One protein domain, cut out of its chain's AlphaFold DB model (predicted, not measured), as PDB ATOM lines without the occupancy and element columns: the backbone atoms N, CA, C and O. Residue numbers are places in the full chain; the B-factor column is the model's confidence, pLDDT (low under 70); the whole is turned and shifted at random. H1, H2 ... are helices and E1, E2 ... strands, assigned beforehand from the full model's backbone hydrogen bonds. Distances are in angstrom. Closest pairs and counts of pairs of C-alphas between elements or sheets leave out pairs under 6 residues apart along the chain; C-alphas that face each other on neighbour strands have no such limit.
ATOM      1  N   ALA A 177      -6.704 131.404  98.561       68.81
ATOM      2  CA  ALA A 177      -7.789 132.279  98.132       68.81
ATOM      3  C   ALA A 177      -7.270 133.487  97.339       68.81
ATOM      4  O   ALA A 177      -7.816 133.803  96.285       68.81
ATOM      5  N   ALA A 178      -6.186 134.123  97.783       75.00
ATOM      6  CA  ALA A 178      -5.585 135.248  97.074       75.00
ATOM      7  C   ALA A 178      -5.037 134.853  95.697       75.00
ATOM      8  O   ALA A 178      -5.311 135.548  94.717       75.00
ATOM      9  N   LYS A 179      -4.393 133.684  95.590       77.38
ATOM     10  CA  LYS A 179      -3.978 133.123  94.295       77.38
ATOM     11  C   LYS A 179      -5.171 132.856  93.376       77.38
ATOM     12  O   LYS A 179      -5.176 133.277  92.223       77.38
ATOM     13  N   ALA A 180      -6.205 132.195  93.897       83.44
ATOM     14  CA  ALA A 180      -7.405 131.868  93.126       83.44
ATOM     15  C   ALA A 180      -8.180 133.115  92.659       83.44
ATOM     16  O   ALA A 180      -8.884 133.057  91.652       83.44
ATOM     17  N   LEU A 181      -8.060 134.238  93.375       89.06
ATOM     18  CA  LEU A 181      -8.775 135.485  93.096       89.06
ATOM     19  C   LEU A 181      -7.940 136.532  92.342       89.06
ATOM     20  O   LEU A 181      -8.481 137.589  92.013       89.06
ATOM     21  N   ALA A 182      -6.668 136.267  92.028       87.44
ATOM     22  CA  ALA A 182      -5.773 137.223  91.362       87.44
ATOM     23  C   ALA A 182      -6.350 137.781  90.044       87.44
ATOM     24  O   ALA A 182      -6.114 138.935  89.693       87.44
ATOM     25  N   LYS A 183      -7.155 136.981  89.336       92.81
ATOM     26  CA  LYS A 183      -8.023 137.423  88.236       92.81
ATOM     27  C   LYS A 183      -9.426 136.902  88.490       92.81
ATOM     28  O   LYS A 183      -9.754 135.775  88.125       92.81
ATOM     29  N   TRP A 184     -10.252 137.710  89.132       94.25
ATOM     30  CA  TRP A 184     -11.623 137.336  89.434       94.25
ATOM     31  C   TRP A 184     -12.576 137.903  88.384       94.25
ATOM     32  O   TRP A 184     -12.451 139.050  87.960       94.25
ATOM     33  N   THR A 185     -13.538 137.094  87.950       94.06
ATOM     34  CA  THR A 185     -14.651 137.527  87.100       94.06
ATOM     35  C   THR A 185     -15.942 137.045  87.726       94.06
ATOM     36  O   THR A 185     -16.050 135.862  88.048       94.06
ATOM     37  N   GLY A 186     -16.913 137.936  87.883       90.00
ATOM     38  CA  GLY A 186     -18.189 137.568  88.474       90.00
ATOM     39  C   GLY A 186     -19.161 138.728  88.552       90.00
ATOM     40  O   GLY A 186     -18.873 139.857  88.137       90.00
ATOM     41  N   LYS A 187     -20.345 138.422  89.065       88.38
ATOM     42  CA  LYS A 187     -21.436 139.388  89.191       88.38
ATOM     43  C   LYS A 187     -21.293 140.232  90.454       88.38
ATOM     44  O   LYS A 187     -20.660 139.829  91.429       88.38
ATOM     45  N   GLY A 188     -21.935 141.399  90.473       75.88
ATOM     46  CA  GLY A 188     -21.882 142.308  91.625       75.88
ATOM     47  C   GLY A 188     -22.373 141.691  92.944       75.88
ATOM     48  O   GLY A 188     -21.852 142.027  94.002       75.88
ATOM     49  N   ASN A 189     -23.331 140.765  92.895       78.81
ATOM     50  CA  ASN A 189     -23.816 140.036  94.071       78.81
ATOM     51  C   ASN A 189     -22.817 138.980  94.591       78.81
ATOM     52  O   ASN A 189     -22.780 138.731  95.790       78.81
ATOM     53  N   GLU A 190     -21.982 138.408  93.721       84.81
ATOM     54  CA  GLU A 190     -20.915 137.460  94.080       84.81
ATOM     55  C   GLU A 190     -19.669 138.181  94.619       84.81
ATOM     56  O   GLU A 190     -18.902 137.619  95.402       84.81
ATOM     57  N   PHE A 191     -19.473 139.449  94.237       86.44
ATOM     58  CA  PHE A 191     -18.345 140.264  94.693       86.44
ATOM     59  C   PHE A 191     -18.286 140.348  96.224       86.44
ATOM     60  O   PHE A 191     -17.244 140.081  96.821       86.44
ATOM     61  N   GLY A 192     -19.419 140.647  96.870       80.88
ATOM     62  CA  GLY A 192     -19.518 140.756  98.329       80.88
ATOM     63  C   GLY A 192     -19.322 139.434  99.084       80.88
ATOM     64  O   GLY A 192     -19.128 139.448 100.299       80.88
ATOM     65  N   GLU A 193     -19.346 138.291  98.390       84.62
ATOM     66  CA  GLU A 193     -19.014 136.986  98.974       84.62
ATOM     67  C   GLU A 193     -17.501 136.754  99.032       84.62
ATOM     68  O   GLU A 193     -17.012 136.070  99.933       84.62
ATOM     69  N   LYS A 194     -16.754 137.317  98.073       85.56
ATOM     70  CA  LYS A 194     -15.303 137.122  97.928       85.56
ATOM     71  C   LYS A 194     -14.487 138.243  98.545       85.56
ATOM     72  O   LYS A 194     -13.404 137.983  99.067       85.56
ATOM     73  N   PHE A 195     -15.012 139.460  98.526       87.50
ATOM     74  CA  PHE A 195     -14.288 140.650  98.939       87.50
ATOM     75  C   PHE A 195     -15.032 141.434 100.024       87.50
ATOM     76  O   PHE A 195     -16.244 141.313 100.223       87.50
ATOM     77  N   ALA A 196     -14.282 142.234 100.770       79.94
ATOM     78  CA  ALA A 196     -14.799 143.183 101.742       79.94
ATOM     79  C   ALA A 196     -14.098 144.530 101.544       79.94
ATOM     80  O   ALA A 196     -12.872 144.585 101.538       79.94
ATOM     81  N   GLY A 197     -14.873 145.603 101.374       74.81
ATOM     82  CA  GLY A 197     -14.376 146.977 101.427       74.81
ATOM     83  C   GLY A 197     -14.733 147.588 102.777       74.81
ATOM     84  O   GLY A 197     -15.892 147.515 103.179       74.81
ATOM     85  N   ASP A 198     -13.759 148.154 103.491       57.19
ATOM     86  CA  ASP A 198     -13.988 148.767 104.807       57.19
ATOM     87  C   ASP A 198     -14.189 150.294 104.670       57.19
ATOM     88  O   ASP A 198     -13.239 151.015 104.348       57.19
ATOM     89  N   PRO A 199     -15.395 150.832 104.949       53.59
ATOM     90  CA  PRO A 199     -15.662 152.272 104.896       53.59
ATOM     91  C   PRO A 199     -14.866 153.085 105.924       53.59
ATOM     92  O   PRO A 199     -14.654 154.282 105.744       53.59
ATOM     93  N   SER A 200     -14.440 152.453 107.021       52.59
ATOM     94  CA  SER A 200     -13.591 153.068 108.045       52.59
ATOM     95  C   SER A 200     -12.108 153.093 107.654       52.59
ATOM     96  O   SER A 200     -11.327 153.809 108.283       52.59
ATOM     97  N   ARG A 201     -11.731 152.371 106.589       52.09
ATOM     98  CA  ARG A 201     -10.379 152.304 106.013       52.09
ATOM     99  C   ARG A 201     -10.418 152.652 104.529       52.09
ATOM    100  O   ARG A 201     -10.106 151.804 103.711       52.09
ATOM    101  N   ASP A 202     -10.881 153.855 104.197       61.84
ATOM    102  CA  ASP A 202     -10.768 154.473 102.860       61.84
ATOM    103  C   ASP A 202     -11.227 153.647 101.634       61.84
ATOM    104  O   ASP A 202     -10.891 153.992 100.504       61.84
ATOM    105  N   GLY A 203     -12.043 152.602 101.821       71.75
ATOM    106  CA  GLY A 203     -12.448 151.710 100.731       71.75
ATOM    107  C   GLY A 203     -11.396 150.657 100.363       71.75
ATOM    108  O   GLY A 203     -11.530 150.010  99.325       71.75
ATOM    109  N   THR A 204     -10.379 150.451 101.209       81.94
ATOM    110  CA  THR A 204      -9.384 149.382 101.061       81.94
ATOM    111  C   THR A 204     -10.072 148.016 100.942       81.94
ATOM    112  O   THR A 204     -10.927 147.660 101.759       81.94
ATOM    113  N   LEU A 205      -9.673 147.251  99.923       87.06
ATOM    114  CA  LEU A 205     -10.253 145.962  99.569       87.06
ATOM    115  C   LEU A 205      -9.472 144.784 100.162       87.06
ATOM    116  O   LEU A 205      -8.260 144.649  99.977       87.06
ATOM    117  N   PHE A 206     -10.207 143.882 100.799       83.81
ATOM    118  CA  PHE A 206      -9.695 142.654 101.390       83.81
ATOM    119  C   PHE A 206     -10.378 141.431 100.785       83.81
ATOM    120  O   PHE A 206     -11.538 141.494 100.370       83.81
ATOM    121  N   ILE A 207      -9.692 140.294 100.791       82.31
ATOM    122  CA  ILE A 207     -10.308 138.988 100.565       82.31
ATOM    123  C   ILE A 207     -11.076 138.625 101.828       82.31
ATOM    124  O   ILE A 207     -10.512 138.563 102.915       82.31
ATOM    125  N   ARG A 208     -12.379 138.390 101.699       80.12
ATOM    126  CA  ARG A 208     -13.281 138.246 102.847       80.12
ATOM    127  C   ARG A 208     -12.974 137.018 103.706       80.12
ATOM    128  O   ARG A 208     -13.161 137.066 104.913       80.12
ATOM    129  N   GLU A 209     -12.521 135.929 103.089       69.56
ATOM    130  CA  GLU A 209     -12.201 134.684 103.798       69.56
ATOM    131  C   GLU A 209     -10.939 134.802 104.665       69.56
ATOM    132  O   GLU A 209     -10.872 134.192 105.730       69.56
ATOM    133  N   THR A 210      -9.947 135.577 104.221       66.44
ATOM    134  CA  THR A 210      -8.604 135.600 104.825       66.44
ATOM    135  C   THR A 210      -8.206 136.948 105.413       66.44
ATOM    136  O   THR A 210      -7.184 137.032 106.086       66.44
ATOM    137  N   GLU A 211      -8.996 137.994 105.165       74.81
ATOM    138  CA  GLU A 211      -8.707 139.396 105.493       74.81
ATOM    139  C   GLU A 211      -7.395 139.927 104.883       74.81
ATOM    140  O   GLU A 211      -6.858 140.947 105.312       74.81
ATOM    141  N   GLU A 212      -6.874 139.266 103.848       76.31
ATOM    142  CA  GLU A 212      -5.682 139.712 103.128       76.31
ATOM    143  C   GLU A 212      -6.002 140.875 102.192       76.31
ATOM    144  O   GLU A 212      -7.045 140.893 101.537       76.31
ATOM    145  N   LEU A 213      -5.070 141.823 102.073       83.38
ATOM    146  CA  LEU A 213      -5.174 142.916 101.110       83.38
ATOM    147  C   LEU A 213      -5.199 142.374  99.678       83.38
ATOM    148  O   LEU A 213      -4.288 141.663  99.247       83.38
ATOM    149  N   TYR A 214      -6.228 142.744  98.921       88.19
ATOM    150  CA  TYR A 214      -6.402 142.224  97.572       88.19
ATOM    151  C   TYR A 214      -5.383 142.824  96.596       88.19
ATOM    152  O   TYR A 214      -5.203 144.037  96.522       88.19
ATOM    153  N   THR A 215      -4.729 141.970  95.811       87.75
ATOM    154  CA  THR A 215      -3.912 142.377  94.661       87.75
ATOM    155  C   THR A 215      -4.332 141.534  93.475       87.75
ATOM    156  O   THR A 215      -4.245 140.308  93.539       87.75
ATOM    157  N   GLY A 216      -4.802 142.181  92.416       89.31
ATOM    158  CA  GLY A 216      -5.350 141.488  91.262       89.31
ATOM    159  C   GLY A 216      -6.337 142.327  90.468       89.31
ATOM    160  O   GLY A 216      -6.532 143.519  90.718       89.31
ATOM    161  N   THR A 217      -6.964 141.669  89.501       91.88
ATOM    162  CA  THR A 217      -7.956 142.266  88.613       91.88
ATOM    163  C   THR A 217      -9.335 141.685  88.893       91.88
ATOM    164  O   THR A 217      -9.542 140.473  88.823       91.88
ATOM    165  N   VAL A 218     -10.301 142.567  89.126       92.44
ATOM    166  CA  VAL A 218     -11.726 142.252  89.215       92.44
ATOM    167  C   VAL A 218     -12.398 142.648  87.904       92.44
ATOM    168  O   VAL A 218     -12.402 143.815  87.527       92.44
ATOM    169  N   THR A 219     -12.991 141.682  87.212       92.56
ATOM    170  CA  THR A 219     -13.873 141.909  86.063       92.56
ATOM    171  C   THR A 219     -15.318 141.717  86.508       92.56
ATOM    172  O   THR A 219     -15.772 140.590  86.706       92.56
ATOM    173  N   ALA A 220     -16.047 142.815  86.670       89.38
ATOM    174  CA  ALA A 220     -17.476 142.770  86.940       89.38
ATOM    175  C   ALA A 220     -18.243 142.525  85.635       89.38
ATOM    176  O   ALA A 220     -17.983 143.190  84.624       89.38
ATOM    177  N   ILE A 221     -19.183 141.582  85.665       89.31
ATOM    178  CA  ILE A 221     -20.086 141.279  84.552       89.31
ATOM    179  C   ILE A 221     -21.548 141.491  84.946       89.31
ATOM    180  O   ILE A 221     -21.926 141.267  86.097       89.31
ATOM    181  N   ASP A 222     -22.356 141.884  83.965       84.00
ATOM    182  CA  ASP A 222     -23.804 141.998  84.097       84.00
ATOM    183  C   ASP A 222     -24.482 140.615  84.072       84.00
ATOM    184  O   ASP A 222     -23.853 139.562  83.893       84.00
ATOM    185  N   ASP A 223     -25.806 140.605  84.209       84.19
ATOM    186  CA  ASP A 223     -26.595 139.374  84.174       84.19
ATOM    187  C   ASP A 223     -26.555 138.626  82.837       84.19
ATOM    188  O   ASP A 223     -26.814 137.418  82.803       84.19
ATOM    189  N   SER A 224     -26.199 139.318  81.755       84.81
ATOM    190  CA  SER A 224     -26.015 138.749  80.420       84.81
ATOM    191  C   SER A 224     -24.595 138.217  80.178       84.81
ATOM    192  O   SER A 224     -24.352 137.568  79.158       84.81
ATOM    193  N   GLY A 225     -23.669 138.439  81.118       85.06
ATOM    194  CA  GLY A 225     -22.261 138.048  81.032       85.06
ATOM    195  C   GLY A 225     -21.366 139.071  80.329       85.06
ATOM    196  O   GLY A 225     -20.217 138.761  80.003       85.06
ATOM    197  N   LYS A 226     -21.861 140.281  80.070       86.19
ATOM    198  CA  LYS A 226     -21.095 141.365  79.452       86.19
ATOM    199  C   LYS A 226     -20.316 142.136  80.514       86.19
ATOM    200  O   LYS A 226     -20.799 142.329  81.621       86.19
ATOM    201  N   LYS A 227     -19.107 142.595  80.173       86.88
ATOM    202  CA  LYS A 227     -18.274 143.395  81.082       86.88
ATOM    203  C   LYS A 227     -18.958 144.718  81.434       86.88
ATOM    204  O   LYS A 227     -19.263 145.500  80.539       86.88
ATOM    205  N   GLU A 228     -19.101 144.975  82.728       86.25
ATOM    206  CA  GLU A 228     -19.530 146.257  83.298       86.25
ATOM    207  C   GLU A 228     -18.337 147.066  83.791       86.25
ATOM    208  O   GLU A 228     -18.295 148.284  83.622       86.25
ATOM    209  N   ALA A 229     -17.350 146.392  84.389       86.56
ATOM    210  CA  ALA A 229     -16.151 147.041  84.890       86.56
ATOM    211  C   ALA A 229     -14.936 146.111  84.922       86.56
ATOM    212  O   ALA A 229     -15.057 144.900  85.075       86.56
ATOM    213  N   GLU A 230     -13.754 146.698  84.801       88.62
ATOM    214  CA  GLU A 230     -12.465 146.056  85.002       88.62
ATOM    215  C   GLU A 230     -11.672 146.933  85.961       88.62
ATOM    216  O   GLU A 230     -11.464 148.122  85.711       88.62
ATOM    217  N   LEU A 231     -11.325 146.353  87.099       88.94
ATOM    218  CA  LEU A 231     -10.868 147.045  88.286       88.94
ATOM    219  C   LEU A 231      -9.528 146.445  88.714       88.94
ATOM    220  O   LEU A 231      -9.468 145.258  89.029       88.94
ATOM    221  N   ASN A 232      -8.466 147.242  88.736       84.75
ATOM    222  CA  ASN A 232      -7.140 146.786  89.135       84.75
ATOM    223  C   ASN A 232      -6.781 147.283  90.538       84.75
ATOM    224  O   ASN A 232      -7.005 148.449  90.887       84.75
ATOM    225  N   PHE A 233      -6.238 146.369  91.339       88.06
ATOM    226  CA  PHE A 233      -5.872 146.609  92.726       88.06
ATOM    227  C   PHE A 233      -4.468 146.111  93.038       88.06
ATOM    228  O   PHE A 233      -4.039 145.054  92.568       88.06
ATOM    229  N   LYS A 234      -3.808 146.828  93.941       85.56
ATOM    230  CA  LYS A 234      -2.567 146.424  94.591       85.56
ATOM    231  C   LYS A 234      -2.635 146.779  96.065       85.56
ATOM    232  O   LYS A 234      -2.918 147.921  96.420       85.56
ATOM    233  N   GLU A 235      -2.384 145.788  96.914       84.25
ATOM    234  CA  GLU A 235      -2.420 145.924  98.376       84.25
ATOM    235  C   GLU A 235      -3.720 146.583  98.873       84.25
ATOM    236  O   GLU A 235      -3.723 147.484  99.709       84.25
ATOM    237  N   GLY A 236      -4.846 146.133  98.315       86.56
ATOM    238  CA  GLY A 236      -6.197 146.578  98.643       86.56
ATOM    239  C   GLY A 236      -6.565 147.952  98.091       86.56
ATOM    240  O   GLY A 236      -7.699 148.387  98.264       86.56
ATOM    241  N   LYS A 237      -5.654 148.638  97.401       86.94
ATOM    242  CA  LYS A 237      -5.883 149.971  96.835       86.94
ATOM    243  C   LYS A 237      -5.991 149.913  95.324       86.94
ATOM    244  O   LYS A 237      -5.379 149.060  94.692       86.94
ATOM    245  N   TRP A 238      -6.718 150.862  94.744       83.38
ATOM    246  CA  TRP A 238      -6.765 151.058  93.296       83.38
ATOM    247  C   TRP A 238      -5.358 151.263  92.729       83.38
ATOM    248  O   TRP A 238      -4.643 152.175  93.154       83.38
ATOM    249  N   ASP A 239      -4.957 150.433  91.777       80.56
ATOM    250  CA  ASP A 239      -3.626 150.488  91.175       80.56
ATOM    251  C   ASP A 239      -3.701 149.926  89.756       80.56
ATOM    252  O   ASP A 239      -4.061 148.767  89.563       80.56
ATOM    253  N   GLY A 240      -3.425 150.766  88.764       77.19
ATOM    254  CA  GLY A 240      -3.654 150.494  87.351       77.19
ATOM    255  C   GLY A 240      -4.962 151.082  86.813       77.19
ATOM    256  O   GLY A 240      -5.626 151.918  87.439       77.19
ATOM    257  N   ALA A 241      -5.324 150.632  85.613       80.56
ATOM    258  CA  ALA A 241      -6.497 151.113  84.902       80.56
ATOM    259  C   ALA A 241      -7.798 150.616  85.541       80.56
ATOM    260  O   ALA A 241      -7.934 149.452  85.899       80.56
ATOM    261  N   ILE A 242      -8.790 151.487  85.596       82.50
ATOM    262  CA  ILE A 242     -10.169 151.198  85.959       82.50
ATOM    263  C   ILE A 242     -11.016 151.553  84.757       82.50
ATOM    264  O   ILE A 242     -11.006 152.699  84.318       82.50
ATOM    265  N   ILE A 243     -11.728 150.583  84.205       83.31
ATOM    266  CA  ILE A 243     -12.564 150.789  83.025       83.31
ATOM    267  C   ILE A 243     -13.976 150.379  83.388       83.31
ATOM    268  O   ILE A 243     -14.176 149.321  83.972       83.31
ATOM    269  N   LYS A 244     -14.954 151.205  83.037       83.44
ATOM    270  CA  LYS A 244     -16.370 150.864  83.111       83.44
ATOM    271  C   LYS A 244     -17.006 151.027  81.751       83.44
ATOM    272  O   LYS A 244     -16.693 151.966  81.012       83.44
ATOM    273  N   TRP A 245     -17.923 150.129  81.453       83.00
ATOM    274  CA  TRP A 245     -18.691 150.133  80.223       83.00
ATOM    275  C   TRP A 245     -20.149 150.492  80.503       83.00
ATOM    276  O   TRP A 245     -20.667 150.213  81.582       83.00
ATOM    277  N   ASP A 246     -20.792 151.145  79.537       80.75
ATOM    278  CA  ASP A 246     -22.245 151.320  79.527       80.75
ATOM    279  C   ASP A 246     -22.957 150.019  79.102       80.75
ATOM    280  O   ASP A 246     -22.324 149.043  78.681       80.75
ATOM    281  N   LEU A 247     -24.292 150.000  79.193       79.12
ATOM    282  CA  LEU A 247     -25.117 148.844  78.808       79.12
ATOM    283  C   LEU A 247     -24.922 148.471  77.329       79.12
ATOM    284  O   LEU A 247     -25.018 147.305  76.935       79.12
ATOM    285  N   GLU A 248     -24.575 149.440  76.490       80.38
ATOM    286  CA  GLU A 248     -24.265 149.267  75.076       80.38
ATOM    287  C   GLU A 248     -22.839 148.740  74.842       80.38
ATOM    288  O   GLU A 248     -22.574 148.131  73.805       80.38
ATOM    289  N   GLY A 249     -21.969 148.755  75.853       76.56
ATOM    290  CA  GLY A 249     -20.607 148.207  75.826       76.56
ATOM    291  C   GLY A 249     -19.557 149.200  75.352       76.56
ATOM    292  O   GLY A 249     -18.442 148.801  75.014       76.56
ATOM    293  N   ASN A 250     -19.893 150.484  75.301       79.00
ATOM    294  CA  ASN A 250     -18.926 151.546  75.088       79.00
ATOM    295  C   ASN A 250     -18.249 151.880  76.411       79.00
ATOM    296  O   ASN A 250     -18.853 151.769  77.475       79.00
ATOM    297  N   ILE A 251     -17.005 152.345  76.342       74.25
ATOM    298  CA  ILE A 251     -16.319 152.868  77.522       74.25
ATOM    299  C   ILE A 251     -17.095 154.093  78.011       74.25
ATOM    300  O   ILE A 251     -17.235 155.091  77.299       74.25
ATOM    301  N   TRP A 252     -17.623 153.977  79.220       75.19
ATOM    302  CA  TRP A 252     -18.344 155.026  79.926       75.19
ATOM    303  C   TRP A 252     -17.383 155.866  80.767       75.19
ATOM    304  O   TRP A 252     -17.455 157.098  80.798       75.19
ATOM    305  N   GLU A 253     -16.443 155.178  81.410       76.81
ATOM    306  CA  GLU A 253     -15.432 155.758  82.274       76.81
ATOM    307  C   GLU A 253     -14.136 154.962  82.148       76.81
ATOM    308  O   GLU A 253     -14.135 153.730  82.155       76.81
ATOM    309  N   LYS A 254     -13.020 155.675  82.070       76.75
ATOM    310  CA  LYS A 254     -11.687 155.122  82.243       76.75
ATOM    311  C   LYS A 254     -10.930 155.992  83.227       76.75
ATOM    312  O   LYS A 254     -10.919 157.206  83.090       76.75
ATOM    313  N   SER A 255     -10.286 155.385  84.202       73.25
ATOM    314  CA  SER A 255      -9.444 156.069  85.174       73.25
ATOM    315  C   SER A 255      -8.154 155.288  85.374       73.25
ATOM    316  O   SER A 255      -8.124 154.088  85.145       73.25
ATOM    317  N   GLU A 256      -7.088 155.954  85.783       74.44
ATOM    318  CA  GLU A 256      -5.799 155.346  86.099       74.44
ATOM    319  C   GLU A 256      -5.454 155.685  87.543       74.44
ATOM    320  O   GLU A 256      -5.528 156.856  87.931       74.44
ATOM    321  N   PHE A 257      -5.070 154.686  88.330       73.00
ATOM    322  CA  PHE A 257      -4.727 154.856  89.737       73.00
ATOM    323  C   PHE A 257      -3.324 154.338  90.047       73.00
ATOM    324  O   PHE A 257      -2.835 153.418  89.408       73.00
ATOM    325  N   ALA A 258      -2.680 154.914  91.060       76.50
ATOM    326  CA  ALA A 258      -1.465 154.357  91.650       76.50
ATOM    327  C   ALA A 258      -1.551 154.472  93.174       76.50
ATOM    328  O   ALA A 258      -1.667 155.580  93.710       76.50
ATOM    329  N   GLY A 259      -1.531 153.338  93.874       74.25
ATOM    330  CA  GLY A 259      -1.638 153.273  95.334       74.25
ATOM    331  C   GLY A 259      -2.859 154.006  95.907       74.25
ATOM    332  O   GLY A 259      -2.740 154.701  96.916       74.25
ATOM    333  N   GLY A 260      -4.012 153.910  95.241       75.56
ATOM    334  CA  GLY A 260      -5.278 154.544  95.631       75.56
ATOM    335  C   GLY A 260      -5.455 155.989  95.154       75.56
ATOM    336  O   GLY A 260      -6.506 156.585  95.380       75.56
ATOM    337  N   LYS A 261      -4.459 156.581  94.480       72.06
ATOM    338  CA  LYS A 261      -4.517 157.971  93.998       72.06
ATOM    339  C   LYS A 261      -4.879 158.033  92.521       72.06
ATOM    340  O   LYS A 261      -4.225 157.388  91.710       72.06
ATOM    341  N   LEU A 262      -5.863 158.864  92.173       72.69
ATOM    342  CA  LEU A 262      -6.253 159.113  90.783       72.69
ATOM    343  C   LEU A 262      -5.141 159.864  90.031       72.69
ATOM    344  O   LEU A 262      -4.805 161.009  90.359       72.69
ATOM    345  N   ILE A 263      -4.595 159.219  89.005       70.50
ATOM    346  CA  ILE A 263      -3.539 159.741  88.132       70.50
ATOM    347  C   ILE A 263      -4.137 160.430  86.906       70.50
ATOM    348  O   ILE A 263      -3.685 161.509  86.526       70.50
ATOM    349  N   GLY A 264      -5.193 159.864  86.326       57.09
ATOM    350  CA  GLY A 264      -5.877 160.433  85.168       57.09
ATOM    351  C   GLY A 264      -7.230 159.780  84.945       57.09
ATOM    352  O   GLY A 264      -7.468 158.682  85.434       57.09
ATOM    353  N   PHE A 265      -8.120 160.458  84.229       72.81
ATOM    354  CA  PHE A 265      -9.422 159.907  83.874       72.81
ATOM    355  C   PHE A 265      -9.918 160.449  82.536       72.81
ATOM    356  O   PHE A 265      -9.555 161.544  82.107       72.81
ATOM    357  N   GLU A 266     -10.789 159.674  81.914       69.38
ATOM    358  CA  GLU A 266     -11.576 159.983  80.738       69.38
ATOM    359  C   GLU A 266     -13.011 159.550  81.052       69.38
ATOM    360  O   GLU A 266     -13.291 158.368  81.250       69.38
ATOM    361  N   ILE A 267     -13.916 160.520  81.164       68.31
ATOM    362  CA  ILE A 267     -15.337 160.276  81.433       68.31
ATOM    363  C   ILE A 267     -16.159 160.796  80.266       68.31
ATOM    364  O   ILE A 267     -15.941 161.913  79.791       68.31
ATOM    365  N   LYS A 268     -17.113 159.986  79.812       58.19
ATOM    366  CA  LYS A 268     -18.031 160.375  78.741       58.19
ATOM    367  C   LYS A 268     -19.135 161.291  79.277       58.19
ATOM    368  O   LYS A 268     -19.387 162.337  78.688       58.19
TER     369      LYS A 268
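AT A GLANCE: This is residues 177 to 268 of the 286 residues of an uncharacterized protein of Opitutae bacterium (UniProt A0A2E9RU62). The main part of the shape is a twisted wall of six strands; five of them, E4 to E8, zigzag side by side, and E1 joins them beside E4. The short helix H2 packs over one face near that edge, the little hairpin E2 E3 follows it off the sheet, and H1 only grazes the wall. The printed part has 92 residues with two named helices and eight named strands, in the order H1 E1 H2 E2 E3 E4 E5 E6 E7 E8. The large sheet runs E1 E4 E5 E6 E7 E8 and is mixed; the class is mostly strand. The whole is compact, with a radius of gyration of the C-alphas of 13.0 A and spans of 36 by 31 by 23 A.

HOW THE PARTS SIT: Look first at E4, residues 216 to 221, E5, residues 227 to 234, E6, residues 237 to 245, E7, residues 251 to 258, and E8, residues 261 to 267: they form a meander, each strand the antiparallel neighbour of the one before, and each successive two make a hairpin. Check N 218 and O 231 at 2.8 A for E4 and E5, N 230 and O 243 at 2.8 A for E5 and E6, N 242 and O 255 at 2.7 A for E6 and E7, and N 266 and O 254 at 2.7 A for E7 and E8. E6 bends by 85 degrees at residue 240. E1, residues 183 to 187, is parallel to E4 at 25 degrees, with N 219 and O 184 at 2.8 A; E1 and E8 are the edge strands. H2, residues 188 to 194, is on this sheet over E1, at a height over the sheet of 8.7 A; its closest C-alphas to E4 are those of Gly 188 and Ala 220, 6.4 A apart. On the local plane it stands at 31 degrees to E1, only just slantwise to the strands. E2, residues 195 to 197, and E3, residues 205 to 207, form an antiparallel hairpin, with N 196 and O 206 at 2.9 A. H1, residues 177 to 181, only grazes the large sheet with residues 178 to 181; its closest C-alphas to E3 are those of Ala 178 and Ile 207, 7.0 A apart. In H1 every O i to N i+4 pair is within hydrogen-bond range; in H2 it is 1 of 3, with 2 of 4 O i to N i+3 pairs.

IN THESE COORDINATES: Find C-alpha 177 at (-7.789, 132.279, 98.132), where H1 begins. E1 runs 13.6 A and H2 10.5 A; then come the short E2 and E3. Find C-alpha 216 at (-5.350, 141.488, 91.262): E4 runs 16.2 A from there, followed by E5 of 20.9 A, E6 of 21.0 A, E7 of 20.6 A and E8 of 16.7 A, ending at C-alpha 267 at (-15.337, 160.276, 81.433).

THE WHOLE: The C-alphas of Thr 210 and Lys 268 are the two farthest apart, 37.2 A. The printed part has no cut and no long link. The mean pLDDT of the printed part is 79.7; look for values under 70 at residue 177, residues 198 to 202, 209 to 210, 264 and 266 to 268.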